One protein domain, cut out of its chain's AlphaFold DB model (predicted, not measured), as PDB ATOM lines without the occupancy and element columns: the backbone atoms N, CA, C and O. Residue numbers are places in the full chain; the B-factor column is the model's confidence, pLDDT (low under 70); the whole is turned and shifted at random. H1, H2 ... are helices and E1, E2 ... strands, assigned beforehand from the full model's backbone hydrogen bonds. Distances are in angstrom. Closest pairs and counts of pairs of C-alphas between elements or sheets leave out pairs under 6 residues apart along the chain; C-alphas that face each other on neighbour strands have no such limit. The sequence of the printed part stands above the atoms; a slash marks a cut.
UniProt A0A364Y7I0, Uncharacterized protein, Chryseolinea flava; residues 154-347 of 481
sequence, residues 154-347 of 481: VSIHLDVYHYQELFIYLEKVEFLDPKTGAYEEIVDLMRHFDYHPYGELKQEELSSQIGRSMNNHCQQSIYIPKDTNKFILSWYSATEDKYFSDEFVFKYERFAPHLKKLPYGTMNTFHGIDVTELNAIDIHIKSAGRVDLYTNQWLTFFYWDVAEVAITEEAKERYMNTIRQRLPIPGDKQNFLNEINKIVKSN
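This is residues 154 to 347 of the 481 residues of an uncharacterized protein of Chryseolinea flava (UniProt A0A364Y7I0). Two twisted sheets lie face to face as a sandwich, one of five strands and one of four, and helix H3 crosses one face of the four-stranded sheet near the end where E2 begins. H4 is set crosswise to H3 at that end, the short H1 and H2 lie by the start of E4 with residues 202 to 208 sticking out, and at the opposite end of the body residues 263 to 269 stick out as the tip of a long loop. The printed part has 194 residues and is mixed, with four named helices and nine named strands in the order E1 E2 E3 H1 H2 E4 E5 E6 E7 E8 E9 H3 H4. The larger sheet runs E4 E1 E7 E8 E9 and is mixed; the smaller runs E3 E2 E5 E6 and is antiparallel. The whole is compact, with a radius of gyration of the C-alphas of 18.8 A and spans of 60 by 40 by 26 A.

E1, residues 154 to 163, is the antiparallel neighbour of E4, residues 214 to 225, with N 158 and O 220 2.9 A apart, within hydrogen-bond range. E1 is also the parallel neighbour of E7, residues 281 to 286, at 22 degrees, with N 161 and O 283 2.9 A apart. E7, E8 at residues 290 to 295 and E9 at residues 298 to 303 form a meander, each strand the antiparallel neighbour of the one before; N 284 and O 292 are 2.9 A apart, and N 293 and O 301 2.9 A. This sheet is twisted, its strands' lines turning by 88 degrees from edge to edge, and E4 bends by 64 degrees at residue 221. In the other sheet E2, residues 168 to 176, and E3, residues 183 to 185, form a hairpin with N 184 and O 175 2.9 A apart. E2 is the antiparallel neighbour of E5, residues 230 to 237, with N 174 and O 232 2.9 A apart. E5 forms a hairpin with E6, residues 242 to 249, with N 235 and O 244 2.9 A apart. The facing parts of the two sheets are 9.9 A centre to centre, their strands at 29 degrees. The closest C-alphas of E3 and E4 are those of Glu 184 and Ile 224, 5.7 A apart. H1, residues 198 to 201, and H2, residues 206 to 211, are close but not clearly touching, with C-alphas 201 and 209 closest at 5.8 A. H3, residues 313 to 326, is on the four-stranded sheet at a height of 9.4 A and runs across the strands, at 67 degrees to E2 on the local plane; its closest C-alpha to E2 is that of Tyr 319, 6.1 A from that of Tyr 169. H4, residues 333 to 346, is about perpendicular to H3 at 89 degrees, close but not clearly touching; the closest C-alphas, those of Arg 324 and Phe 336, are 6.6 A apart. In H2, H3 and H4 every O i to N i+4 pair is within hydrogen-bond range; H1 is too short for such a pair.

E1 begins at C-alpha 154 (-25.996, -17.440, 15.828) and is 29.0 A long. E2 measures 22.9 A, E4 28.7 A, E5 22.3 A and E6 22.2 A. H3 begins at C-alpha 313 (-58.703, -37.668, 18.315) and measures 20.2 A. H4 measures 20.4 A and ends at C-alpha 346 (-48.500, -48.848, -2.835).

The two C-alphas farthest apart, those of Asn 268 and Lys 345, are 61.9 A from each other. The printed part has no cut. The links E3 to H1, 12 residues, and E6 to E7, 31 residues, are long. The mean pLDDT of the printed part is 82.2; residues 178, 180, 187 to 192, 256 to 276 and 330 to 331 are under 70.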
ATOM      1  N   VAL A 154     -26.636 -17.217  17.127       83.81
ATOM      2  CA  VAL A 154     -25.996 -17.440  15.828       83.81
ATOM      3  C   VAL A 154     -27.070 -17.588  14.753       83.81
ATOM      4  O   VAL A 154     -28.123 -18.163  15.018       83.81
ATOM      5  N   SER A 155     -26.822 -17.066  13.551       83.44
ATOM      6  CA  SER A 155     -27.753 -17.267  12.438       83.44
ATOM      7  C   SER A 155     -27.500 -18.615  11.771       83.44
ATOM      8  O   SER A 155     -26.343 -18.989  11.576       83.44
ATOM      9  N   ILE A 156     -28.566 -19.332  11.418       84.75
ATOM     10  CA  ILE A 156     -28.498 -20.566  10.628       84.75
ATOM     11  C   ILE A 156     -29.550 -20.541   9.526       84.75
ATOM     12  O   ILE A 156     -30.629 -19.974   9.720       84.75
ATOM     13  N   HIS A 157     -29.259 -21.176   8.394       86.12
ATOM     14  CA  HIS A 157     -30.291 -21.571   7.441       86.12
ATOM     15  C   HIS A 157     -30.815 -22.948   7.843       86.12
ATOM     16  O   HIS A 157     -30.018 -23.865   8.024       86.12
ATOM     17  N   LEU A 158     -32.124 -23.064   8.038       88.69
ATOM     18  CA  LEU A 158     -32.780 -24.322   8.359       88.69
ATOM     19  C   LEU A 158     -33.681 -24.728   7.202       88.69
ATOM     20  O   LEU A 158     -34.621 -23.994   6.876       88.69
ATOM     21  N   ASP A 159     -33.433 -25.925   6.688       89.31
ATOM     22  CA  ASP A 159     -34.300 -26.615   5.749       89.31
ATOM     23  C   ASP A 159     -34.903 -27.850   6.425       89.31
ATOM     24  O   ASP A 159     -34.199 -28.639   7.045       89.31
ATOM     25  N   VAL A 160     -36.222 -28.024   6.348       90.75
ATOM     26  CA  VAL A 160     -36.907 -29.244   6.803       90.75
ATOM     27  C   VAL A 160     -37.647 -29.824   5.620       90.75
ATOM     28  O   VAL A 160     -38.531 -29.164   5.071       90.75
ATOM     29  N   TYR A 161     -37.308 -31.048   5.239       89.56
ATOM     30  CA  TYR A 161     -37.876 -31.709   4.075       89.56
ATOM     31  C   TYR A 161     -38.242 -33.161   4.357       89.56
ATOM     32  O   TYR A 161     -37.804 -33.767   5.335       89.56
ATOM     33  N   HIS A 162     -39.102 -33.712   3.510       89.94
ATOM     34  CA  HIS A 162     -39.597 -35.079   3.603       89.94
ATOM     35  C   HIS A 162     -40.052 -35.565   2.223       89.94
ATOM     36  O   HIS A 162     -40.248 -34.770   1.304       89.94
ATOM     37  N   TYR A 163     -40.281 -36.867   2.059       88.75
ATOM     38  CA  TYR A 163     -40.846 -37.374   0.805       88.75
ATOM     39  C   TYR A 163     -42.235 -36.821   0.544       88.75
ATOM     40  O   TYR A 163     -43.085 -36.865   1.428       88.75
ATOM     41  N   GLN A 164     -42.531 -36.444  -0.698       87.44
ATOM     42  CA  GLN A 164     -43.835 -35.875  -1.049       87.44
ATOM     43  C   GLN A 164     -45.049 -36.742  -0.666       87.44
ATOM     44  O   GLN A 164     -46.120 -36.211  -0.393       87.44
ATOM     45  N   GLU A 165     -44.879 -38.067  -0.633       89.75
ATOM     46  CA  GLU A 165     -45.935 -39.018  -0.272       89.75
ATOM     47  C   GLU A 165     -46.080 -39.196   1.245       89.75
ATOM     48  O   GLU A 165     -47.081 -39.732   1.694       89.75
ATOM     49  N   LEU A 166     -45.115 -38.739   2.045       90.62
ATOM     50  CA  LEU A 166     -45.172 -38.753   3.503       90.62
ATOM     51  C   LEU A 166     -45.892 -37.484   3.975       90.62
ATOM     52  O   LEU A 166     -45.262 -36.475   4.259       90.62
ATOM     53  N   PHE A 167     -47.222 -37.479   3.998       91.19
ATOM     54  CA  PHE A 167     -47.975 -36.280   4.379       91.19
ATOM     55  C   PHE A 167     -47.789 -35.948   5.861       91.19
ATOM     56  O   PHE A 167     -48.429 -36.565   6.713       91.19
ATOM     57  N   ILE A 168     -46.953 -34.953   6.170       91.44
ATOM     58  CA  ILE A 168     -46.659 -34.554   7.552       91.44
ATOM     59  C   ILE A 168     -47.238 -33.186   7.924       91.44
ATOM     60  O   ILE A 168     -47.159 -32.233   7.155       91.44
ATOM     61  N   TYR A 169     -47.762 -33.062   9.139       91.62
ATOM     62  CA  TYR A 169     -47.980 -31.787   9.818       91.62
ATOM     63  C   TYR A 169     -46.807 -31.556  10.766       91.62
ATOM     64  O   TYR A 169     -46.672 -32.268  11.760       91.62
ATOM     65  N   LEU A 170     -45.953 -30.588  10.443       91.69
ATOM     66  CA  LEU A 170     -44.821 -30.218  11.283       91.69
ATOM     67  C   LEU A 170     -45.313 -29.260  12.370       91.69
ATOM     68  O   LEU A 170     -45.625 -28.104  12.085       91.69
ATOM     69  N   GLU A 171     -45.436 -29.766  13.595       90.06
ATOM     70  CA  GLU A 171     -45.967 -28.990  14.715       90.06
ATOM     71  C   GLU A 171     -44.889 -28.113  15.334       90.06
ATOM     72  O   GLU A 171     -45.141 -26.942  15.612       90.06
ATOM     73  N   LYS A 172     -43.699 -28.681  15.551       90.31
ATOM     74  CA  LYS A 172     -42.669 -28.013  16.335       90.31
ATOM     75  C   LYS A 172     -41.266 -28.340  15.854       90.31
ATOM     76  O   LYS A 172     -40.934 -29.498  15.617       90.31
ATOM     77  N   VAL A 173     -40.446 -27.296  15.777       91.75
ATOM     78  CA  VAL A 173     -38.987 -27.358  15.709       91.75
ATOM     79  C   VAL A 173     -38.472 -26.321  16.696       91.75
ATOM     80  O   VAL A 173     -38.774 -25.133  16.556       91.75
ATOM     81  N   GLU A 174     -37.735 -26.765  17.706       91.12
ATOM     82  CA  GLU A 174     -37.211 -25.896  18.756       91.12
ATOM     83  C   GLU A 174     -35.746 -26.207  19.038       91.12
ATOM     84  O   GLU A 174     -35.394 -27.351  19.296       91.12
ATOM     85  N   PHE A 175     -34.885 -25.198  19.030       89.31
ATOM     86  CA  PHE A 175     -33.472 -25.333  19.377       89.31
ATOM     87  C   PHE A 175     -33.253 -24.889  20.817       89.31
ATOM     88  O   PHE A 175     -33.676 -23.796  21.178       89.31
ATOM     89  N   LEU A 176     -32.582 -25.710  21.627       85.69
ATOM     90  CA  LEU A 176     -32.432 -25.488  23.067       85.69
ATOM     91  C   LEU A 176     -30.961 -25.460  23.479       85.69
ATOM     92  O   LEU A 176     -30.218 -26.414  23.238       85.69
ATOM     93  N   ASP A 177     -30.567 -24.415  24.203       79.19
ATOM     94  CA  ASP A 177     -29.331 -24.422  24.981       79.19
ATOM     95  C   ASP A 177     -29.630 -24.888  26.417       79.19
ATOM     96  O   ASP A 177     -30.219 -24.144  27.210       79.19
ATOM     97  N   PRO A 178     -29.200 -26.101  26.808       67.56
ATOM     98  CA  PRO A 178     -29.461 -26.627  28.142       67.56
ATOM     99  C   PRO A 178     -28.707 -25.884  29.252       67.56
ATOM    100  O   PRO A 178     -29.074 -26.029  30.416       67.56
ATOM    101  N   LYS A 179     -27.652 -25.113  28.944       72.94
ATOM    102  CA  LYS A 179     -26.872 -24.383  29.957       72.94
ATOM    103  C   LYS A 179     -27.552 -23.084  30.367       72.94
ATOM    104  O   LYS A 179     -27.532 -22.734  31.546       72.94
ATOM    105  N   THR A 180     -28.117 -22.358  29.406       68.94
ATOM    106  CA  THR A 180     -28.779 -21.070  29.660       68.94
ATOM    107  C   THR A 180     -30.297 -21.189  29.771       68.94
ATOM    108  O   THR A 180     -30.934 -20.269  30.286       68.94
ATOM    109  N   GLY A 181     -30.881 -22.299  29.306       71.88
ATOM    110  CA  GLY A 181     -32.328 -22.461  29.156       71.88
ATOM    111  C   GLY A 181     -32.913 -21.604  28.028       71.88
ATOM    112  O   GLY A 181     -34.133 -21.487  27.924       71.88
ATOM    113  N   ALA A 182     -32.067 -20.968  27.211       70.50
ATOM    114  CA  ALA A 182     -32.508 -20.232  26.040       70.50
ATOM    115  C   ALA A 182     -33.009 -21.209  24.974       70.50
ATOM    116  O   ALA A 182     -32.406 -22.260  24.754       70.50
ATOM    117  N   TYR A 183     -34.089 -20.834  24.299       78.25
ATOM    118  CA  TYR A 183     -34.656 -21.611  23.213       78.25
ATOM    119  C   TYR A 183     -35.014 -20.719  22.029       78.25
ATOM    120  O   TYR A 183     -35.215 -19.516  22.202       78.25
ATOM    121  N   GLU A 184     -35.060 -21.308  20.840       76.62
ATOM    122  CA  GLU A 184     -35.671 -20.719  19.652       76.62
ATOM    123  C   GLU A 184     -36.738 -21.677  19.139       76.62
ATOM    124  O   GLU A 184     -36.415 -22.798  18.752       76.62
ATOM    125  N   GLU A 185     -37.991 -21.227  19.131       80.19
ATOM    126  CA  GLU A 185     -39.123 -21.971  18.587       80.19
ATOM    127  C   GLU A 185     -39.536 -21.363  17.253       80.19
ATOM    128  O   GLU A 185     -39.703 -20.150  17.104       80.19
ATOM    129  N   ILE A 186     -39.746 -22.224  16.270       77.50
ATOM    130  CA  ILE A 186     -40.127 -21.784  14.942       77.50
ATOM    131  C   ILE A 186     -41.648 -21.643  14.836       77.50
ATOM    132  O   ILE A 186     -42.378 -22.627  14.869       77.50
ATOM    133  N   VAL A 187     -42.119 -20.408  14.643       56.28
ATOM    134  CA  VAL A 187     -43.548 -20.043  14.756       56.28
ATOM    135  C   VAL A 187     -44.348 -20.185  13.441       56.28
ATOM    136  O   VAL A 187     -45.563 -20.019  13.439       56.28
ATOM    137  N   ASP A 188     -43.720 -20.541  12.318       64.31
ATOM    138  CA  ASP A 188     -44.427 -20.774  11.043       64.31
ATOM    139  C   ASP A 188     -43.758 -21.888  10.226       64.31
ATOM    140  O   ASP A 188     -42.950 -21.658   9.327       64.31
ATOM    141  N   LEU A 189     -44.049 -23.130  10.614       67.62
ATOM    142  CA  LEU A 189     -43.416 -24.336  10.065       67.62
ATOM    143  C   LEU A 189     -44.109 -24.900   8.828       67.62
ATOM    144  O   LEU A 189     -43.645 -25.883   8.258       67.62
ATOM    145  N   MET A 190     -45.233 -24.315   8.427       64.56
ATOM    146  CA  MET A 190     -46.094 -24.921   7.428       64.56
ATOM    147  C   MET A 190     -46.182 -24.010   6.201       64.56
ATOM    148  O   MET A 190     -46.836 -22.965   6.228       64.56
ATOM    149  N   ARG A 191     -45.589 -24.443   5.085       66.75
ATOM    150  CA  ARG A 191     -45.826 -23.876   3.746       66.75
ATOM    151  C   ARG A 191     -46.993 -24.581   3.038       66.75
ATOM    152  O   ARG A 191     -47.649 -25.451   3.616       66.75
ATOM    153  N   HIS A 192     -47.336 -24.132   1.829       66.56
ATOM    154  CA  HIS A 192     -48.214 -24.904   0.940       66.56
ATOM    155  C   HIS A 192     -47.458 -26.155   0.487       66.56
ATOM    156  O   HIS A 192     -46.265 -26.062   0.203       66.56
ATOM    157  N   PHE A 193     -48.133 -27.303   0.448       71.69
ATOM    158  CA  PHE A 193     -47.518 -28.539  -0.029       71.69
ATOM    159  C   PHE A 193     -47.461 -28.504  -1.552       71.69
ATOM    160  O   PHE A 193     -48.498 -28.329  -2.193       71.69
ATOM    161  N   ASP A 194     -46.283 -28.736  -2.122       75.06
ATOM    162  CA  ASP A 194     -46.138 -28.978  -3.555       75.06
ATOM    163  C   ASP A 194     -46.357 -30.476  -3.830       75.06
ATOM    164  O   ASP A 194     -45.434 -31.256  -4.047       75.06
ATOM    165  N   TYR A 195     -47.603 -30.934  -3.662       83.31
ATOM    166  CA  TYR A 195     -47.949 -32.339  -3.886       83.31
ATOM    167  C   TYR A 195     -48.429 -32.571  -5.310       83.31
ATOM    168  O   TYR A 195     -49.412 -31.971  -5.749       83.31
ATOM    169  N   HIS A 196     -47.810 -33.548  -5.964       83.62
ATOM    170  CA  HIS A 196     -48.262 -34.075  -7.239       83.62
ATOM    171  C   HIS A 196     -48.640 -35.552  -7.090       83.62
ATOM    172  O   HIS A 196     -47.821 -36.359  -6.639       83.62
ATOM    173  N   PRO A 197     -49.859 -35.952  -7.487       85.50
ATOM    174  CA  PRO A 197     -50.230 -37.356  -7.547       85.50
ATOM    175  C   PRO A 197     -49.235 -38.173  -8.379       85.50
ATOM    176  O   PRO A 197     -48.796 -37.755  -9.450       85.50
ATOM    177  N   TYR A 198     -48.938 -39.396  -7.938       84.88
ATOM    178  CA  TYR A 198     -47.958 -40.274  -8.596       84.88
ATOM    179  C   TYR A 198     -48.214 -40.487 -10.101       84.88
ATOM    180  O   TYR A 198     -47.279 -40.600 -10.890       84.88
ATOM    181  N   GLY A 199     -49.486 -40.532 -10.511       84.69
ATOM    182  CA  GLY A 199     -49.861 -40.672 -11.919       84.69
ATOM    183  C   GLY A 199     -49.543 -39.447 -12.782       84.69
ATOM    184  O   GLY A 199     -49.314 -39.614 -13.977       84.69
ATOM    185  N   GLU A 200     -49.517 -38.249 -12.192       86.88
ATOM    186  CA  GLU A 200     -49.133 -37.001 -12.865       86.88
ATOM    187  C   GLU A 200     -47.612 -36.892 -12.948       86.88
ATOM    188  O   GLU A 200     -47.075 -36.671 -14.028       86.88
ATOM    189  N   LEU A 201     -46.907 -37.182 -11.849       86.19
ATOM    190  CA  LEU A 201     -45.440 -37.192 -11.820       86.19
ATOM    191  C   LEU A 201     -44.840 -38.113 -12.876       86.19
ATOM    192  O   LEU A 201     -43.896 -37.734 -13.554       86.19
ATOM    193  N   LYS A 202     -45.412 -39.306 -13.070       86.00
ATOM    194  CA  LYS A 202     -44.940 -40.247 -14.097       86.00
ATOM    195  C   LYS A 202     -44.996 -39.714 -15.528       86.00
ATOM    196  O   LYS A 202     -44.379 -40.317 -16.402       86.00
ATOM    197  N   GLN A 203     -45.773 -38.664 -15.779       88.12
ATOM    198  CA  GLN A 203     -45.884 -38.035 -17.095       88.12
ATOM    199  C   GLN A 203     -44.833 -36.938 -17.297       88.12
ATOM    200  O   GLN A 203     -44.615 -36.514 -18.429       88.12
ATOM    201  N   GLU A 204     -44.186 -36.481 -16.223       88.62
ATOM    202  CA  GLU A 204     -43.117 -35.491 -16.285       88.62
ATOM    203  C   GLU A 204     -41.777 -36.126 -16.673       88.62
ATOM    204  O   GLU A 204     -41.579 -37.339 -16.594       88.62
ATOM    205  N   GLU A 205     -40.819 -35.287 -17.055       90.00
ATOM    206  CA  GLU A 205     -39.429 -35.705 -17.228       90.00
ATOM    207  C   GLU A 205     -38.829 -36.213 -15.910       90.00
ATOM    208  O   GLU A 205     -39.117 -35.690 -14.831       90.00
ATOM    209  N   LEU A 206     -37.941 -37.205 -15.988       88.56
ATOM    210  CA  LEU A 206     -37.363 -37.862 -14.816       88.56
ATOM    211  C   LEU A 206     -36.569 -36.888 -13.931       88.56
ATOM    212  O   LEU A 206     -36.580 -37.013 -12.709       88.56
ATOM    213  N   SER A 207     -35.936 -35.872 -14.523       86.75
ATOM    214  CA  SER A 207     -35.277 -34.802 -13.766       86.75
ATOM    215  C   SER A 207     -36.254 -34.012 -12.890       86.75
ATOM    216  O   SER A 207     -35.919 -33.671 -11.756       86.75
ATOM    217  N   SER A 208     -37.464 -33.749 -13.393       87.06
ATOM    218  CA  SER A 208     -38.524 -33.072 -12.638       87.06
ATOM    219  C   SER A 208     -39.097 -33.989 -11.562       87.06
ATOM    220  O   SER A 208     -39.271 -33.554 -10.427       87.06
ATOM    221  N   GLN A 209     -39.291 -35.274 -11.879       87.62
ATOM    222  CA  GLN A 209     -39.739 -36.282 -10.913       87.62
ATOM    223  C   GLN A 209     -38.791 -36.394  -9.713       87.62
ATOM    224  O   GLN A 209     -39.246 -36.400  -8.570       87.62
ATOM    225  N   ILE A 210     -37.478 -36.454  -9.963       84.06
ATOM    226  CA  ILE A 210     -36.450 -36.497  -8.914       84.06
ATOM    227  C   ILE A 210     -36.482 -35.210  -8.086       84.06
ATOM    228  O   ILE A 210     -36.558 -35.276  -6.857       84.06
ATOM    229  N   GLY A 211     -36.508 -34.046  -8.747       80.88
ATOM    230  CA  GLY A 211     -36.554 -32.744  -8.077       80.88
ATOM    231  C   GLY A 211     -37.796 -32.538  -7.202       80.88
ATOM    232  O   GLY A 211     -37.693 -31.925  -6.147       80.88
ATOM    233  N   ARG A 212     -38.947 -33.093  -7.604       83.75
ATOM    234  CA  ARG A 212     -40.222 -33.034  -6.863       83.75
ATOM    235  C   ARG A 212     -40.438 -34.208  -5.912       83.75
ATOM    236  O   ARG A 212     -41.461 -34.290  -5.242       83.75
ATOM    237  N   SER A 213     -39.494 -35.149  -5.833       80.06
ATOM    238  CA  SER A 213     -39.626 -36.308  -4.939       80.06
ATOM    239  C   SER A 213     -39.600 -35.920  -3.454       80.06
ATOM    240  O   SER A 213     -40.114 -36.673  -2.616       80.06
ATOM    241  N   MET A 214     -39.050 -34.739  -3.157       79.88
ATOM    242  CA  MET A 214     -38.953 -34.137  -1.835       79.88
ATOM    243  C   MET A 214     -39.789 -32.869  -1.742       79.88
ATOM    244  O   MET A 214     -39.765 -32.029  -2.636       79.88
ATOM    245  N   ASN A 215     -40.482 -32.731  -0.619       77.31
ATOM    246  CA  ASN A 215     -41.198 -31.529  -0.233       77.31
ATOM    247  C   ASN A 215     -40.445 -30.811   0.882       77.31
ATOM    248  O   ASN A 215     -40.078 -31.427   1.881       77.31
ATOM    249  N   ASN A 216     -40.260 -29.501   0.717       78.44
ATOM    250  CA  ASN A 216     -39.665 -28.630   1.726       78.44
ATOM    251  C   ASN A 216     -40.776 -27.991   2.572       78.44
ATOM    252  O   ASN A 216     -41.505 -27.117   2.097       78.44
ATOM    253  N   HIS A 217     -40.877 -28.385   3.839       75.06
ATOM    254  CA  HIS A 217     -41.823 -27.814   4.807       75.06
ATOM    255  C   HIS A 217     -41.389 -26.453   5.308       75.06
ATOM    256  O   HIS A 217     -42.195 -25.526   5.404       75.06
ATOM    257  N   CYS A 218     -40.102 -26.334   5.604       79.75
ATOM    258  CA  CYS A 218     -39.507 -25.142   6.171       79.75
ATOM    259  C   CYS A 218     -38.220 -24.827   5.414       79.75
ATOM    260  O   CYS A 218     -37.435 -25.731   5.159       79.75
ATOM    261  N   GLN A 219     -38.035 -23.560   5.050       82.31
ATOM    262  CA  GLN A 219     -36.787 -23.045   4.493       82.31
ATOM    263  C   GLN A 219     -36.639 -21.592   4.921       82.31
ATOM    264  O   GLN A 219     -37.296 -20.697   4.370       82.31
ATOM    265  N   GLN A 220     -35.831 -21.344   5.941       82.06
ATOM    266  CA  GLN A 220     -35.680 -20.000   6.489       82.06
ATOM    267  C   GLN A 220     -34.394 -19.825   7.285       82.06
ATOM    268  O   GLN A 220     -33.850 -20.759   7.865       82.06
ATOM    269  N   SER A 221     -33.949 -18.574   7.360       82.56
ATOM    270  CA  SER A 221     -32.885 -18.179   8.274       82.56
ATOM    271  C   SER A 221     -33.462 -17.873   9.654       82.56
ATOM    272  O   SER A 221     -34.302 -16.975   9.778       82.56
ATOM    273  N   ILE A 222     -32.987 -18.585  10.672       85.00
ATOM    274  CA  ILE A 222     -33.363 -18.405  12.082       85.00
ATOM    275  C   ILE A 222     -32.140 -18.048  12.931       85.00
ATOM    276  O   ILE A 222     -31.004 -18.094  12.451       85.00
ATOM    277  N   TYR A 223     -32.373 -17.674  14.191       85.06
ATOM    278  CA  TYR A 223     -31.316 -17.371  15.154       85.06
ATOM    279  C   TYR A 223     -31.405 -18.323  16.339       85.06
ATOM    280  O   TYR A 223     -32.266 -18.157  17.200       85.06
ATOM    281  N   ILE A 224     -30.493 -19.289  16.409       87.00
ATOM    282  CA  ILE A 224     -30.445 -20.249  17.518       87.00
ATOM    283  C   ILE A 224     -29.454 -19.778  18.590       87.00
ATOM    284  O   ILE A 224     -28.494 -19.066  18.262       87.00
ATOM    285  N   PRO A 225     -29.638 -20.149  19.866       87.00
ATOM    286  CA  PRO A 225     -28.638 -19.898  20.898       87.00
ATOM    287  C   PRO A 225     -27.272 -20.499  20.527       87.00
ATOM    288  O   PRO A 225     -27.184 -21.575  19.925       87.00
ATOM    289  N   LYS A 226     -26.180 -19.822  20.886       83.75
ATOM    290  CA  LYS A 226     -24.841 -20.415  20.768       83.75
ATOM    291  C   LYS A 226     -24.717 -21.622  21.687       83.75
ATOM    292  O   LYS A 226     -25.377 -21.690  22.716       83.75
ATOM    293  N   ASP A 227     -23.874 -22.568  21.290       82.00
ATOM    294  CA  ASP A 227     -23.636 -23.818  22.019       82.00
ATOM    295  C   ASP A 227     -24.888 -24.704  22.188       82.00
ATOM    296  O   ASP A 227     -24.873 -25.649  22.981       82.00
ATOM    297  N   THR A 228     -25.950 -24.447  21.409       86.62
ATOM    298  CA  THR A 228     -27.109 -25.344  21.292       86.62
ATOM    299  C   THR A 228     -26.624 -26.739  20.916       86.62
ATOM    300  O   THR A 228     -25.962 -26.920  19.895       86.62
ATOM    301  N   ASN A 229     -26.979 -27.730  21.728       86.69
ATOM    302  CA  ASN A 229     -26.577 -29.121  21.532       86.69
ATOM    303  C   ASN A 229     -27.769 -30.073  21.398       86.69
ATOM    304  O   ASN A 229     -27.583 -31.288  21.352       86.69
ATOM    305  N   LYS A 230     -28.994 -29.546  21.385       90.19
ATOM    306  CA  LYS A 230     -30.187 -30.340  21.137       90.19
ATOM    307  C   LYS A 230     -31.282 -29.525  20.465       90.19
ATOM    308  O   LYS A 230     -31.350 -28.306  20.628       90.19
ATOM    309  N   PHE A 231     -32.141 -30.211  19.724       92.06
ATOM    310  CA  PHE A 231     -33.390 -29.651  19.221       92.06
ATOM    311  C   PHE A 231     -34.554 -30.597  19.511       92.06
ATOM    312  O   PHE A 231     -34.358 -31.802  19.630       92.06
ATOM    313  N   ILE A 232     -35.756 -30.052  19.640       93.00
ATOM    314  CA  ILE A 232     -37.009 -30.800  19.701       93.00
ATOM    315  C   ILE A 232     -37.640 -30.737  18.325       93.00
ATOM    316  O   ILE A 232     -37.707 -29.666  17.719       93.00
ATOM    317  N   LEU A 233     -38.114 -31.879  17.850       94.88
ATOM    318  CA  LEU A 233     -38.860 -31.980  16.608       94.88
ATOM    319  C   LEU A 233     -40.103 -32.832  16.850       94.88
ATOM    320  O   LEU A 233     -40.000 -33.951  17.353       94.88
ATOM    321  N   SER A 234     -41.257 -32.290  16.465       94.56
ATOM    322  CA  SER A 234     -42.554 -32.940  16.636       94.56
ATOM    323  C   SER A 234     -43.399 -32.813  15.371       94.56
ATOM    324  O   SER A 234     -43.556 -31.716  14.822       94.56
ATOM    325  N   TRP A 235     -43.954 -33.929  14.898       95.12
ATOM    326  CA  TRP A 235     -44.776 -33.967  13.692       95.12
ATOM    327  C   TRP A 235     -45.825 -35.078  13.734       95.12
ATOM    328  O   TRP A 235     -45.639 -36.131  14.339       95.12
ATOM    329  N   TYR A 236     -46.929 -34.857  13.025       95.44
ATOM    330  CA  TYR A 236     -47.936 -35.876  12.747       95.44
ATOM    331  C   TYR A 236     -47.795 -36.366  11.306       95.44
ATOM    332  O   TYR A 236     -47.794 -35.552  10.388       95.44
ATOM    333  N   SER A 237     -47.719 -37.677  11.094       94.69
ATOM    334  CA  SER A 237     -47.683 -38.321   9.779       94.69
ATOM    335  C   SER A 237     -49.059 -38.892   9.445       94.69
ATOM    336  O   SER A 237     -49.504 -39.866  10.048       94.69
ATOM    337  N   ALA A 238     -49.751 -38.299   8.471       93.44
ATOM    338  CA  ALA A 238     -51.087 -38.725   8.053       93.44
ATOM    339  C   ALA A 238     -51.085 -40.062   7.304       93.44
ATOM    340  O   ALA A 238     -52.085 -40.775   7.325       93.44
ATOM    341  N   THR A 239     -49.983 -40.408   6.639       92.06
ATOM    342  CA  THR A 239     -49.837 -41.701   5.958       92.06
ATOM    343  C   THR A 239     -49.551 -42.847   6.909       92.06
ATOM    344  O   THR A 239     -49.934 -43.976   6.625       92.06
ATOM    345  N   GLU A 240     -48.900 -42.568   8.032       93.38
ATOM    346  CA  GLU A 240     -48.597 -43.580   9.048       93.38
ATOM    347  C   GLU A 240     -49.621 -43.591  10.180       93.38
ATOM    348  O   GLU A 240     -49.640 -44.529  10.970       93.38
ATOM    349  N   ASP A 241     -50.465 -42.559  10.236       94.75
ATOM    350  CA  ASP A 241     -51.437 -42.303  11.296       94.75
ATOM    351  C   ASP A 241     -50.793 -42.241  12.692       94.75
ATOM    352  O   ASP A 241     -51.282 -42.818  13.663       94.75
ATOM    353  N   LYS A 242     -49.643 -41.560  12.777       96.31
ATOM    354  CA  LYS A 242     -48.792 -41.510  13.974       96.31
ATOM    355  C   LYS A 242     -48.284 -40.111  14.256       96.31
ATOM    356  O   LYS A 242     -48.020 -39.336  13.339       96.31
ATOM    357  N   TYR A 243     -48.112 -39.813  15.538       97.12
ATOM    358  CA  TYR A 243     -47.476 -38.591  16.001       97.12
ATOM    359  C   TYR A 243     -46.133 -38.919  16.650       97.12
ATOM    360  O   TYR A 243     -46.047 -39.781  17.524       97.12
ATOM    361  N   PHE A 244     -45.097 -38.222  16.204       97.25
ATOM    362  CA  PHE A 244     -43.725 -38.383  16.655       97.25
ATOM    363  C   PHE A 244     -43.272 -37.104  17.346       97.25
ATOM    364  O   PHE A 244     -43.556 -36.005  16.867       97.25
ATOM    365  N   SER A 245     -42.568 -37.239  18.465       96.00
ATOM    366  CA  SER A 245     -41.986 -36.101  19.173       96.00
ATOM    367  C   SER A 245     -40.826 -36.557  20.034       96.00
ATOM    368  O   SER A 245     -41.017 -37.380  20.924       96.00
ATOM    369  N   ASP A 246     -39.647 -35.980  19.820       96.00
ATOM    370  CA  ASP A 246     -38.450 -36.370  20.569       96.00
ATOM    371  C   ASP A 246     -37.425 -35.232  20.678       96.00
ATOM    372  O   ASP A 246     -37.535 -34.195  20.013       96.00
ATOM    373  N   GLU A 247     -36.429 -35.439  21.539       93.88
ATOM    374  CA  GLU A 247     -35.260 -34.583  21.697       93.88
ATOM    375  C   GLU A 247     -34.047 -35.176  20.966       93.88
ATOM    376  O   GLU A 247     -33.586 -36.285  21.235       93.88
ATOM    377  N   PHE A 248     -33.454 -34.387  20.080       92.44
ATOM    378  CA  PHE A 248     -32.365 -34.801  19.206       92.44
ATOM    379  C   PHE A 248     -31.068 -34.122  19.627       92.44
ATOM    380  O   PHE A 248     -30.907 -32.911  19.471       92.44
ATOM    381  N   VAL A 249     -30.123 -34.900  20.158       91.00
ATOM    382  CA  VAL A 249     -28.833 -34.389  20.640       91.00
ATOM    383  C   VAL A 249     -27.810 -34.328  19.507       91.00
ATOM    384  O   VAL A 249     -27.460 -35.349  18.920       91.00
ATOM    385  N   PHE A 250     -27.237 -33.150  19.272       87.69
ATOM    386  CA  PHE A 250     -26.194 -32.920  18.277       87.69
ATOM    387  C   PHE A 250     -25.005 -32.137  18.848       87.69
ATOM    388  O   PHE A 250     -25.074 -31.492  19.891       87.69
ATOM    389  N   LYS A 251     -23.869 -32.189  18.149       84.44
ATOM    390  CA  LYS A 251     -22.662 -31.432  18.517       84.44
ATOM    391  C   LYS A 251     -22.604 -30.139  17.720       84.44
ATOM    392  O   LYS A 251     -22.403 -30.202  16.506       84.44
ATOM    393  N   TYR A 252     -22.753 -29.001  18.397       80.94
ATOM    394  CA  TYR A 252     -22.711 -27.661  17.801       80.94
ATOM    395  C   TYR A 252     -21.476 -27.461  16.910       80.94
ATOM    396  O   TYR A 252     -21.558 -26.892  15.825       80.94
ATOM    397  N   GLU A 253     -20.333 -28.015  17.320       79.38
ATOM    398  CA  GLU A 253     -19.053 -27.850  16.636       79.38
ATOM    399  C   GLU A 253     -19.012 -28.508  15.253       79.38
ATOM    400  O   GLU A 253     -18.170 -28.155  14.433       79.38
ATOM    401  N   ARG A 254     -19.921 -29.446  14.957       78.00
ATOM    402  CA  ARG A 254     -20.032 -30.035  13.612       78.00
ATOM    403  C   ARG A 254     -20.717 -29.111  12.608       78.00
ATOM    404  O   ARG A 254     -20.511 -29.272  11.410       78.00
ATOM    405  N   PHE A 255     -21.466 -28.130  13.098       75.19
ATOM    406  CA  PHE A 255     -22.082 -27.064  12.302       75.19
ATOM    407  C   PHE A 255     -21.224 -25.798  12.301       75.19
ATOM    408  O   PHE A 255     -21.566 -24.826  11.625       75.19
ATOM    409  N   ALA A 256     -20.126 -25.807  13.073       63.62
ATOM    410  CA  ALA A 256     -19.300 -24.643  13.332       63.62
ATOM    411  C   ALA A 256     -18.787 -23.993  12.037       63.62
ATOM    412  O   ALA A 256     -18.492 -24.665  11.047       63.62
ATOM    413  N   PRO A 257     -18.699 -22.661  12.053       59.22
ATOM    414  CA  PRO A 257     -18.739 -21.834  10.862       59.22
ATOM    415  C   PRO A 257     -17.443 -21.879  10.046       59.22
ATOM    416  O   PRO A 257     -16.337 -21.901  10.587       59.22
ATOM    417  N   HIS A 258     -17.580 -21.667   8.736       52.84
ATOM    418  CA  HIS A 258     -16.695 -20.719   8.067       52.84
ATOM    419  C   HIS A 258     -17.116 -19.321   8.536       52.84
ATOM    420  O   HIS A 258     -18.251 -18.923   8.304       52.84
ATOM    421  N   LEU A 259     -16.239 -18.582   9.229       50.47
ATOM    422  CA  LEU A 259     -16.492 -17.196   9.652       50.47
ATOM    423  C   LEU A 259     -16.795 -16.318   8.428       50.47
ATOM    424  O   LEU A 259     -15.899 -15.721   7.829       50.47
ATOM    425  N   LYS A 260     -18.068 -16.225   8.049       48.25
ATOM    426  CA  LYS A 260     -18.529 -15.271   7.057       48.25
ATOM    427  C   LYS A 260     -18.831 -13.983   7.802       48.25
ATOM    428  O   LYS A 260     -19.824 -13.869   8.512       48.25
ATOM    429  N   LYS A 261     -17.944 -12.996   7.666       51.00
ATOM    430  CA  LYS A 261     -18.333 -11.609   7.936       51.00
ATOM    431  C   LYS A 261     -19.510 -11.322   7.006       51.00
ATOM    432  O   LYS A 261     -19.387 -11.585   5.809       51.00
ATOM    433  N   LEU A 262     -20.643 -10.874   7.549       47.03
ATOM    434  CA  LEU A 262     -21.840 -10.566   6.761       47.03
ATOM    435  C   LEU A 262     -21.454  -9.797   5.482       47.03
ATOM    436  O   LEU A 262     -20.700  -8.828   5.573       47.03
ATOM    437  N   PRO A 263     -21.975 -10.171   4.299       41.88
ATOM    438  CA  PRO A 263     -21.775  -9.396   3.074       41.88
ATOM    439  C   PRO A 263     -22.566  -8.072   3.081       41.88
ATOM    440  O   PRO A 263     -22.474  -7.285   2.141       41.88
ATOM    441  N   TYR A 264     -23.338  -7.810   4.139       43.19
ATOM    442  CA  TYR A 264     -24.114  -6.592   4.316       43.19
ATOM    443  C   TYR A 264     -23.221  -5.468   4.850       43.19
ATOM    444  O   TYR A 264     -22.976  -5.338   6.047       43.19
ATOM    445  N   GLY A 265     -22.700  -4.677   3.911       39.06
ATOM    446  CA  GLY A 265     -22.160  -3.352   4.186       39.06
ATOM    447  C   GLY A 265     -20.689  -3.184   3.834       39.06
ATOM    448  O   GLY A 265     -19.806  -3.277   4.680       39.06
ATOM    449  N   THR A 266     -20.443  -2.761   2.599       35.50
ATOM    450  CA  THR A 266     -19.241  -2.070   2.101       35.50
ATOM    451  C   THR A 266     -18.963  -0.721   2.796       35.50
ATOM    452  O   THR A 266     -18.361   0.175   2.210       35.50
ATOM    453  N   MET A 267     -19.354  -0.537   4.061       38.84
ATOM    454  CA  MET A 267     -19.041   0.665   4.831       38.84
ATOM    455  C   MET A 267     -18.447   0.319   6.194       38.84
ATOM    456  O   MET A 267     -18.965  -0.504   6.942       38.84
ATOM    457  N   ASN A 268     -17.358   1.017   6.514       41.91
ATOM    458  CA  ASN A 268     -16.488   0.908   7.690       41.91
ATOM    459  C   ASN A 268     -17.174   1.024   9.078       41.91
ATOM    460  O   ASN A 268     -16.486   1.126  10.092       41.91
ATOM    461  N   THR A 269     -18.503   1.003   9.178       46.59
ATOM    462  CA  THR A 269     -19.282   1.319  10.387       46.59
ATOM    463  C   THR A 269     -19.587   0.139  11.317       46.59
ATOM    464  O   THR A 269     -20.028   0.380  12.438       46.59
ATOM    465  N   PHE A 270     -19.309  -1.109  10.924       52.19
ATOM    466  CA  PHE A 270     -19.502  -2.308  11.767       52.19
ATOM    467  C   PHE A 270     -18.212  -2.834  12.415       52.19
ATOM    468  O   PHE A 270     -18.059  -4.035  12.629       52.19
ATOM    469  N   HIS A 271     -17.264  -1.962  12.764       49.19
ATOM    470  CA  HIS A 271     -16.119  -2.388  13.571       49.19
ATOM    471  C   HIS A 271     -16.618  -2.911  14.941       49.19
ATOM    472  O   HIS A 271     -17.005  -2.131  15.814       49.19
ATOM    473  N   GLY A 272     -16.643  -4.239  15.124       54.44
ATOM    474  CA  GLY A 272     -16.826  -4.903  16.423       54.44
ATOM    475  C   GLY A 272     -18.146  -5.647  16.686       54.44
ATOM    476  O   GLY A 272     -18.355  -6.058  17.829       54.44
ATOM    477  N   ILE A 273     -19.033  -5.829  15.695       61.12
ATOM    478  CA  ILE A 273     -20.141  -6.804  15.795       61.12
ATOM    479  C   ILE A 273     -19.851  -7.959  14.837       61.12
ATOM    480  O   ILE A 273     -20.167  -7.887  13.653       61.12
ATOM    481  N   ASP A 274     -19.262  -9.030  15.364       61.34
ATOM    482  CA  ASP A 274     -19.124 -10.285  14.629       61.34
ATOM    483  C   ASP A 274     -20.469 -11.013  14.663       61.34
ATOM    484  O   ASP A 274     -20.914 -11.486  15.713       61.34
ATOM    485  N   VAL A 275     -21.145 -11.067  13.517       61.88
ATOM    486  CA  VAL A 275     -22.301 -11.943  13.330       61.88
ATOM    487  C   VAL A 275     -21.772 -13.251  12.774       61.88
ATOM    488  O   VAL A 275     -21.127 -13.281  11.731       61.88
ATOM    489  N   THR A 276     -21.973 -14.316  13.539       66.50
ATOM    490  CA  THR A 276     -21.584 -15.666  13.147       66.50
ATOM    491  C   THR A 276     -22.767 -16.313  12.428       66.50
ATOM    492  O   THR A 276     -23.905 -16.196  12.887       66.50
ATOM    493  N   GLU A 277     -22.494 -16.968  11.307       72.94
ATOM    494  CA  GLU A 277     -23.457 -17.762  10.544       72.94
ATOM    495  C   GLU A 277     -22.937 -19.202  10.514       72.94
ATOM    496  O   GLU A 277     -21.777 -19.411  10.156       72.94
ATOM    497  N   LEU A 278     -23.741 -20.175  10.954       76.06
ATOM    498  CA  LEU A 278     -23.378 -21.590  10.818       76.06
ATOM    499  C   LEU A 278     -23.681 -22.088   9.409       76.06
ATOM    500  O   LEU A 278     -24.449 -21.478   8.664       76.06
ATOM    501  N   ASN A 279     -23.102 -23.239   9.075       80.69
ATOM    502  CA  ASN A 279     -23.540 -23.993   7.908       80.69
ATOM    503  C   ASN A 279     -25.040 -24.306   8.008       80.69
ATOM    504  O   ASN A 279     -25.581 -24.429   9.111       80.69
ATOM    505  N   ALA A 280     -25.691 -24.446   6.851       84.00
ATOM    506  CA  ALA A 280     -27.093 -24.832   6.799       84.00
ATOM    507  C   ALA A 280     -27.314 -26.158   7.544       84.00
ATOM    508  O   ALA A 280     -26.460 -27.051   7.508       84.00
ATOM    509  N   ILE A 281     -28.439 -26.243   8.248       88.50
ATOM    510  CA  ILE A 281     -28.924 -27.467   8.871       88.50
ATOM    511  C   ILE A 281     -30.100 -27.939   8.036       88.50
ATOM    512  O   ILE A 281     -31.123 -27.258   7.988       88.50
ATOM    513  N   ASP A 282     -29.967 -29.122   7.449       89.69
ATOM    514  CA  ASP A 282     -31.051 -29.722   6.681       89.69
ATOM    515  C   ASP A 282     -31.586 -30.935   7.455       89.69
ATOM    516  O   ASP A 282     -30.848 -31.871   7.763       89.69
ATOM    517  N   ILE A 283     -32.863 -30.904   7.827       92.50
ATOM    518  CA  ILE A 283     -33.565 -31.959   8.559       92.50
ATOM    519  C   ILE A 283     -34.409 -32.748   7.564       92.50
ATOM    520  O   ILE A 283     -35.362 -32.218   6.993       92.50
ATOM    521  N   HIS A 284     -34.105 -34.032   7.407       91.50
ATOM    522  CA  HIS A 284     -34.889 -34.938   6.580       91.50
ATOM    523  C   HIS A 284     -35.756 -35.842   7.455       91.50
ATOM    524  O   HIS A 284     -35.242 -36.724   8.148       91.50
ATOM    525  N   ILE A 285     -37.071 -35.642   7.399       92.94
ATOM    526  CA  ILE A 285     -38.053 -36.499   8.069       92.94
ATOM    527  C   ILE A 285     -38.404 -37.661   7.138       92.94
ATOM    528  O   ILE A 285     -38.885 -37.468   6.020       92.94
ATOM    529  N   LYS A 286     -38.176 -38.880   7.622       90.44
ATOM    530  CA  LYS A 286     -38.419 -40.138   6.914       90.44
ATOM    531  C   LYS A 286     -39.527 -40.935   7.603       90.44
ATOM    532  O   LYS A 286     -39.919 -40.653   8.734       90.44
ATOM    533  N   SER A 287     -40.020 -41.957   6.908       89.94
ATOM    534  CA  SER A 287     -40.993 -42.893   7.469       89.94
ATOM    535  C   SER A 287     -40.439 -43.657   8.673       89.94
ATOM    536  O   SER A 287     -39.227 -43.764   8.887       89.94
ATOM    537  N   ALA A 288     -41.361 -44.213   9.448       89.19
ATOM    538  CA  ALA A 288     -41.162 -44.947  10.683       89.19
ATOM    539  C   ALA A 288     -40.412 -44.140  11.753       89.19
ATOM    540  O   ALA A 288     -39.592 -44.704  12.469       89.19
ATOM    541  N   GLY A 289     -40.673 -42.831  11.847       88.75
ATOM    542  CA  GLY A 289     -40.072 -41.993  12.885       88.75
ATOM    543  C   GLY A 289     -38.560 -41.823  12.727       88.75
ATOM    544  O   GLY A 289     -37.842 -41.809  13.716       88.75
ATOM    545  N   ARG A 290     -38.043 -41.749  11.497       91.44
ATOM    546  CA  ARG A 290     -36.599 -41.604  11.254       91.44
ATOM    547  C   ARG A 290     -36.270 -40.172  10.871       91.44
ATOM    548  O   ARG A 290     -36.998 -39.551  10.101       91.44
ATOM    549  N   VAL A 291     -35.148 -39.665  11.367       93.31
ATOM    550  CA  VAL A 291     -34.700 -38.296  11.093       93.31
ATOM    551  C   VAL A 291     -33.221 -38.319  10.759       93.31
ATOM    552  O   VAL A 291     -32.417 -38.848  11.524       93.31
ATOM    553  N   ASP A 292     -32.860 -37.725   9.630       91.56
ATOM    554  CA  ASP A 292     -31.467 -37.433   9.312       91.56
ATOM    555  C   ASP A 292     -31.221 -35.938   9.416       91.56
ATOM    556  O   ASP A 292     -32.100 -35.124   9.129       91.56
ATOM    557  N   LEU A 293     -29.999 -35.587   9.787       90.75
ATOM    558  CA  LEU A 293     -29.575 -34.210   9.889       90.75
ATOM    559  C   LEU A 293     -28.292 -34.001   9.095       90.75
ATOM    560  O   LEU A 293     -27.267 -34.636   9.372       90.75
ATOM    561  N   TYR A 294     -28.364 -33.102   8.124       87.06
ATOM    562  CA  TYR A 294     -27.303 -32.801   7.181       87.06
ATOM    563  C   TYR A 294     -26.687 -31.431   7.450       87.06
ATOM    564  O   TYR A 294     -27.267 -30.556   8.097       87.06
ATOM    565  N   THR A 295     -25.464 -31.257   6.965       84.25
ATOM    566  CA  THR A 295     -24.748 -29.983   6.966       84.25
ATOM    567  C   THR A 295     -24.005 -29.843   5.657       84.25
ATOM    568  O   THR A 295     -23.110 -30.638   5.383       84.25
ATOM    569  N   ASN A 296     -24.355 -28.845   4.843       74.69
ATOM    570  CA  ASN A 296     -23.785 -28.672   3.502       74.69
ATOM    571  C   ASN A 296     -23.814 -29.983   2.685       74.69
ATOM    572  O   ASN A 296     -22.795 -30.359   2.107       74.69
ATOM    573  N   GLN A 297     -24.950 -30.696   2.679       70.38
ATOM    574  CA  GLN A 297     -25.144 -31.989   1.988       70.38
ATOM    575  C   GLN A 297     -24.389 -33.195   2.585       70.38
ATOM    576  O   GLN A 297     -24.437 -34.294   2.035       70.38
ATOM    577  N   TRP A 298     -23.721 -33.042   3.732       77.38
ATOM    578  CA  TRP A 298     -23.102 -34.159   4.450       77.38
ATOM    579  C   TRP A 298     -24.018 -34.652   5.560       77.38
ATOM    580  O   TRP A 298     -24.424 -33.862   6.404       77.38
ATOM    581  N   LEU A 299     -24.302 -35.956   5.599       82.44
ATOM    582  CA  LEU A 299     -25.025 -36.569   6.715       82.44
ATOM    583  C   LEU A 299     -24.195 -36.445   8.001       82.44
ATOM    584  O   LEU A 299     -23.144 -37.078   8.138       82.44
ATOM    585  N   THR A 300     -24.677 -35.653   8.954       84.94
ATOM    586  CA  THR A 300     -23.956 -35.333  10.194       84.94
ATOM    587  C   THR A 300     -24.447 -36.179  11.369       84.94
ATOM    588  O   THR A 300     -23.631 -36.638  12.179       84.94
ATOM    589  N   PHE A 301     -25.765 -36.397  11.455       88.56
ATOM    590  CA  PHE A 301     -26.428 -37.221  12.472       88.56
ATOM    591  C   PHE A 301     -27.606 -37.992  11.865       88.56
ATOM    592  O   PHE A 301     -28.228 -37.525  10.916       88.56
ATOM    593  N   PHE A 302     -27.918 -39.156  12.432       89.69
ATOM    594  CA  PHE A 302     -29.053 -39.992  12.041       89.69
ATOM    595  C   PHE A 302     -29.748 -40.536  13.293       89.69
ATOM    596  O   PHE A 302     -29.081 -40.885  14.271       89.69
ATOM    597  N   TYR A 303     -31.074 -40.625  13.256       92.44
ATOM    598  CA  TYR A 303     -31.915 -41.047  14.376       92.44
ATOM    599  C   TYR A 303     -32.967 -42.043  13.878       92.44
ATOM    600  O   TYR A 303     -33.695 -41.754  12.927       92.44
ATOM    601  N   TRP A 304     -33.010 -43.229  14.492       86.25
ATOM    602  CA  TRP A 304     -33.818 -44.360  14.015       86.25
ATOM    603  C   TRP A 304     -35.114 -44.591  14.799       86.25
ATOM    604  O   TRP A 304     -36.052 -45.130  14.224       86.25
ATOM    605  N   ASP A 305     -35.158 -44.179  16.068       85.50
ATOM    606  CA  ASP A 305     -36.186 -44.589  17.033       85.50
ATOM    607  C   ASP A 305     -36.851 -43.372  17.690       85.50
ATOM    608  O   ASP A 305     -36.845 -43.235  18.912       85.50
ATOM    609  N   VAL A 306     -37.385 -42.452  16.882       93.12
ATOM    610  CA  VAL A 306     -38.085 -41.279  17.424       93.12
ATOM    611  C   VAL A 306     -39.343 -41.730  18.154       93.12
ATOM    612  O   VAL A 306     -40.145 -42.500  17.616       93.12
ATOM    613  N   ALA A 307     -39.526 -41.233  19.376       94.88
ATOM    614  CA  ALA A 307     -40.652 -41.612  20.215       94.88
ATOM    615  C   ALA A 307     -42.013 -41.318  19.552       94.88
ATOM    616  O   ALA A 307     -42.314 -40.190  19.145       94.88
ATOM    617  N   GLU A 308     -42.863 -42.346  19.494       96.06
ATOM    618  CA  GLU A 308     -44.282 -42.217  19.166       96.06
ATOM    619  C   GLU A 308     -45.037 -41.761  20.420       96.06
ATOM    620  O   GLU A 308     -44.942 -42.384  21.482       96.06
ATOM    621  N   VAL A 309     -45.789 -40.669  20.305       95.62
ATOM    622  CA  VAL A 309     -46.534 -40.081  21.422       95.62
ATOM    623  C   VAL A 309     -48.024 -40.125  21.105       95.62
ATOM    624  O   VAL A 309     -48.466 -39.688  20.045       95.62
ATOM    625  N   ALA A 310     -48.816 -40.654  22.038       95.62
ATOM    626  CA  ALA A 310     -50.262 -40.713  21.885       95.62
ATOM    627  C   ALA A 310     -50.870 -39.302  21.891       95.62
ATOM    628  O   ALA A 310     -50.595 -38.499  22.785       95.62
ATOM    629  N   ILE A 311     -51.739 -39.026  20.920       95.62
ATOM    630  CA  ILE A 311     -52.484 -37.769  20.797       95.62
ATOM    631  C   ILE A 311     -53.989 -38.027  20.876       95.62
ATOM    632  O   ILE A 311     -54.449 -39.149  20.662       95.62
ATOM    633  N   THR A 312     -54.771 -36.993  21.191       96.50
ATOM    634  CA  THR A 312     -56.235 -37.108  21.203       96.50
ATOM    635  C   THR A 312     -56.805 -37.113  19.783       96.50
ATOM    636  O   THR A 312     -56.194 -36.581  18.850       96.50
ATOM    637  N   GLU A 313     -58.011 -37.659  19.611       95.69
ATOM    638  CA  GLU A 313     -58.703 -37.668  18.315       95.69
ATOM    639  C   GLU A 313     -58.979 -36.249  17.794       95.69
ATOM    640  O   GLU A 313     -58.888 -35.996  16.594       95.69
ATOM    641  N   GLU A 314     -59.229 -35.277  18.678       95.25
ATOM    642  CA  GLU A 314     -59.414 -33.878  18.280       95.25
ATOM    643  C   GLU A 314     -58.118 -33.259  17.734       95.25
ATOM    644  O   GLU A 314     -58.147 -32.460  16.792       95.25
ATOM    645  N   ALA A 315     -56.962 -33.605  18.314       93.94
ATOM    646  CA  ALA A 315     -55.662 -33.173  17.805       93.94
ATOM    647  C   ALA A 315     -55.381 -33.799  16.435       93.94
ATOM    648  O   ALA A 315     -55.083 -33.077  15.482       93.94
ATOM    649  N   LYS A 316     -55.597 -35.109  16.313       95.12
ATOM    650  CA  LYS A 316     -55.485 -35.850  15.055       95.12
ATOM    651  C   LYS A 316     -56.363 -35.257  13.952       95.12
ATOM    652  O   LYS A 316     -55.872 -34.972  12.858       95.12
ATOM    653  N   GLU A 317     -57.642 -34.996  14.227       93.88
ATOM    654  CA  GLU A 317     -58.554 -34.402  13.245       93.88
ATOM    655  C   GLU A 317     -58.117 -32.990  12.834       93.88
ATOM    656  O   GLU A 317     -58.184 -32.633  11.654       93.88
ATOM    657  N   ARG A 318     -57.611 -32.186  13.773       93.50
ATOM    658  CA  ARG A 318     -57.047 -30.863  13.478       93.50
ATOM    659  C   ARG A 318     -55.810 -30.952  12.579       93.50
ATOM    660  O   ARG A 318     -55.743 -30.201  11.601       93.50
ATOM    661  N   TYR A 319     -54.871 -31.860  12.847       92.56
ATOM    662  CA  TYR A 319     -53.681 -32.040  12.005       92.56
ATOM    663  C   TYR A 319     -54.064 -32.509  10.598       92.56
ATOM    664  O   TYR A 319     -53.682 -31.879   9.611       92.56
ATOM    665  N   MET A 320     -54.926 -33.527  10.499       91.44
ATOM    666  CA  MET A 320     -55.463 -34.036   9.231       91.44
ATOM    667  C   MET A 320     -56.169 -32.950   8.414       91.44
ATOM    668  O   MET A 320     -55.934 -32.813   7.213       91.44
ATOM    669  N   ASN A 321     -57.017 -32.140   9.055       90.25
ATOM    670  CA  ASN A 321     -57.699 -31.033   8.388       90.25
ATOM    671  C   ASN A 321     -56.725 -29.956   7.907       90.25
ATOM    672  O   ASN A 321     -56.923 -29.415   6.820       90.25
ATOM    673  N   THR A 322     -55.677 -29.665   8.679       88.88
ATOM    674  CA  THR A 322     -54.678 -28.664   8.289       88.88
ATOM    675  C   THR A 322     -53.851 -29.128   7.092       88.88
ATOM    676  O   THR A 322     -53.645 -28.348   6.164       88.88
ATOM    677  N   ILE A 323     -53.428 -30.397   7.070       89.19
ATOM    678  CA  ILE A 323     -52.753 -31.007   5.913       89.19
ATOM    679  C   ILE A 323     -53.664 -30.919   4.683       89.19
ATOM    680  O   ILE A 323     -53.266 -30.389   3.647       89.19
ATOM    681  N   ARG A 324     -54.926 -31.349   4.817       88.56
ATOM    682  CA  ARG A 324     -55.913 -31.326   3.728       88.56
ATOM    683  C   ARG A 324     -56.119 -29.934   3.134       88.56
ATOM    684  O   ARG A 324     -56.230 -29.812   1.923       88.56
ATOM    685  N   GLN A 325     -56.190 -28.891   3.961       85.56
ATOM    686  CA  GLN A 325     -56.386 -27.510   3.494       85.56
ATOM    687  C   GLN A 325     -55.211 -26.967   2.672       85.56
ATOM    688  O   GLN A 325     -55.383 -25.985   1.954       85.56
ATOM    689  N   ARG A 326     -54.025 -27.567   2.799       81.81
ATOM    690  CA  ARG A 326     -52.783 -27.082   2.186       81.81
ATOM    691  C   ARG A 326     -52.278 -27.969   1.054       81.81
ATOM    692  O   ARG A 326     -51.345 -27.567   0.364       81.81
ATOM    693  N   LEU A 327     -52.871 -29.148   0.879       82.12
ATOM    694  CA  LEU A 327     -52.623 -30.011  -0.267       82.12
ATOM    695  C   LEU A 327     -53.482 -29.557  -1.457       82.12
ATOM    696  O   LEU A 327     -54.681 -29.327  -1.285       82.12
ATOM    697  N   PRO A 328     -52.925 -29.509  -2.676       75.94
ATOM    698  CA  PRO A 328     -53.662 -29.212  -3.902       75.94
ATOM    699  C   PRO A 328     -54.530 -30.400  -4.367       75.94
ATOM    700  O   PRO A 328     -54.629 -30.672  -5.558       75.94
ATOM    701  N   ILE A 329     -55.162 -31.139  -3.447       74.88
ATOM    702  CA  ILE A 329     -56.045 -32.266  -3.779       74.88
ATOM    703  C   ILE A 329     -57.480 -31.735  -3.929       74.88
ATOM    704  O   ILE A 329     -58.060 -31.267  -2.945       74.88
ATOM    705  N   PRO A 330     -58.096 -31.818  -5.122       65.62
ATOM    706  CA  PRO A 330     -59.459 -31.345  -5.326       65.62
ATOM    707  C   PRO A 330     -60.485 -32.181  -4.541       65.62
ATOM    708  O   PRO A 330     -60.503 -33.413  -4.623       65.62
ATOM    709  N   GLY A 331     -61.412 -31.513  -3.851       65.25
ATOM    710  CA  GLY A 331     -62.629 -32.131  -3.310       65.25
ATOM    711  C   GLY A 331     -62.708 -32.242  -1.784       65.25
ATOM    712  O   GLY A 331     -62.098 -31.474  -1.040       65.25
ATOM    713  N   ASP A 332     -63.566 -33.151  -1.320       79.88
ATOM    714  CA  ASP A 332     -63.953 -33.307   0.084       79.88
ATOM    715  C   ASP A 332     -62.976 -34.190   0.899       79.88
ATOM    716  O   ASP A 332     -61.945 -34.660   0.410       79.88
ATOM    717  N   LYS A 333     -63.285 -34.411   2.186       87.00
ATOM    718  CA  LYS A 333     -62.491 -35.246   3.114       87.00
ATOM    719  C   LYS A 333     -62.256 -36.664   2.568       87.00
ATOM    720  O   LYS A 333     -61.218 -37.251   2.867       87.00
ATOM    721  N   GLN A 334     -63.171 -37.203   1.760       88.81
ATOM    722  CA  GLN A 334     -63.078 -38.570   1.258       88.81
ATOM    723  C   GLN A 334     -61.984 -38.712   0.196       88.81
ATOM    724  O   GLN A 334     -61.253 -39.700   0.214       88.81
ATOM    725  N   ASN A 335     -61.815 -37.721  -0.683       87.81
ATOM    726  CA  ASN A 335     -60.744 -37.738  -1.685       87.81
ATOM    727  C   ASN A 335     -59.354 -37.752  -1.040       87.81
ATOM    728  O   ASN A 335     -58.498 -38.537  -1.447       87.81
ATOM    729  N   PHE A 336     -59.156 -36.948   0.006       89.81
ATOM    730  CA  PHE A 336     -57.909 -36.924   0.770       89.81
ATOM    731  C   PHE A 336     -57.597 -38.286   1.413       89.81
ATOM    732  O   PHE A 336     -56.497 -38.813   1.251       89.81
ATOM    733  N   LEU A 337     -58.584 -38.902   2.073       91.38
ATOM    734  CA  LEU A 337     -58.426 -40.233   2.672       91.38
ATOM    735  C   LEU A 337     -58.190 -41.323   1.620       91.38
ATOM    736  O   LEU A 337     -57.397 -42.238   1.838       91.38
ATOM    737  N   ASN A 338     -58.858 -41.239   0.469       91.50
ATOM    738  CA  ASN A 338     -58.634 -42.161  -0.641       91.50
ATOM    739  C   ASN A 338     -57.196 -42.062  -1.159       91.50
ATOM    740  O   ASN A 338     -56.598 -43.090  -1.464       91.50
ATOM    741  N   GLU A 339     -56.639 -40.854  -1.240       90.56
ATOM    742  CA  GLU A 339     -55.263 -40.648  -1.685       90.56
ATOM    743  C   GLU A 339     -54.243 -41.199  -0.683       90.56
ATOM    744  O   GLU A 339     -53.370 -41.968  -1.080       90.56
ATOM    745  N   ILE A 340     -54.424 -40.937   0.619       92.00
ATOM    746  CA  ILE A 340     -53.619 -41.570   1.680       92.00
ATOM    747  C   ILE A 340     -53.661 -43.095   1.543       92.00
ATOM    748  O   ILE A 340     -52.623 -43.751   1.498       92.00
ATOM    749  N   ASN A 341     -54.856 -43.670   1.391       92.94
ATOM    750  CA  ASN A 341     -55.017 -45.115   1.243       92.94
ATOM    751  C   ASN A 341     -54.310 -45.672  -0.001       92.94
ATOM    752  O   ASN A 341     -53.807 -46.795   0.039       92.94
ATOM    753  N   LYS A 342     -54.269 -44.928  -1.115       92.94
ATOM    754  CA  LYS A 342     -53.503 -45.335  -2.304       92.94
ATOM    755  C   LYS A 342     -52.003 -45.322  -2.036       92.94
ATOM    756  O   LYS A 342     -51.320 -46.239  -2.485       92.94
ATOM    757  N   ILE A 343     -51.503 -44.302  -1.337       91.56
ATOM    758  CA  ILE A 343     -50.087 -44.189  -0.972       91.56
ATOM    759  C   ILE A 343     -49.692 -45.366  -0.079       91.56
ATOM    760  O   ILE A 343     -48.798 -46.123  -0.451       91.56
ATOM    761  N   VAL A 344     -50.426 -45.593   1.014       91.62
ATOM    762  CA  VAL A 344     -50.163 -46.686   1.965       91.62
ATOM    763  C   VAL A 344     -50.188 -48.049   1.271       91.62
ATOM    764  O   VAL A 344     -49.272 -48.844   1.429       91.62
ATOM    765  N   LYS A 345     -51.186 -48.320   0.420       93.31
ATOM    766  CA  LYS A 345     -51.279 -49.603  -0.305       93.31
ATOM    767  C   LYS A 345     -50.185 -49.816  -1.351       93.31
ATOM    768  O   LYS A 345     -50.024 -50.933  -1.834       93.31
ATOM    769  N   SER A 346     -49.494 -48.758  -1.768       90.25
ATOM    770  CA  SER A 346     -48.500 -48.848  -2.835       90.25
ATOM    771  C   SER A 346     -47.134 -49.350  -2.377       90.25
ATOM    772  O   SER A 346     -46.330 -49.720  -3.231       90.25
ATOM    773  N   ASN A 347     -46.860 -49.333  -1.067       88.56
ATOM    774  CA  ASN A 347     -45.560 -49.636  -0.461       88.56
ATOM    775  C   ASN A 347     -44.372 -48.839  -1.051       88.56
ATOM    776  O   ASN A 347     -43.217 -49.261  -0.959       88.56
TER     777      ASN A 347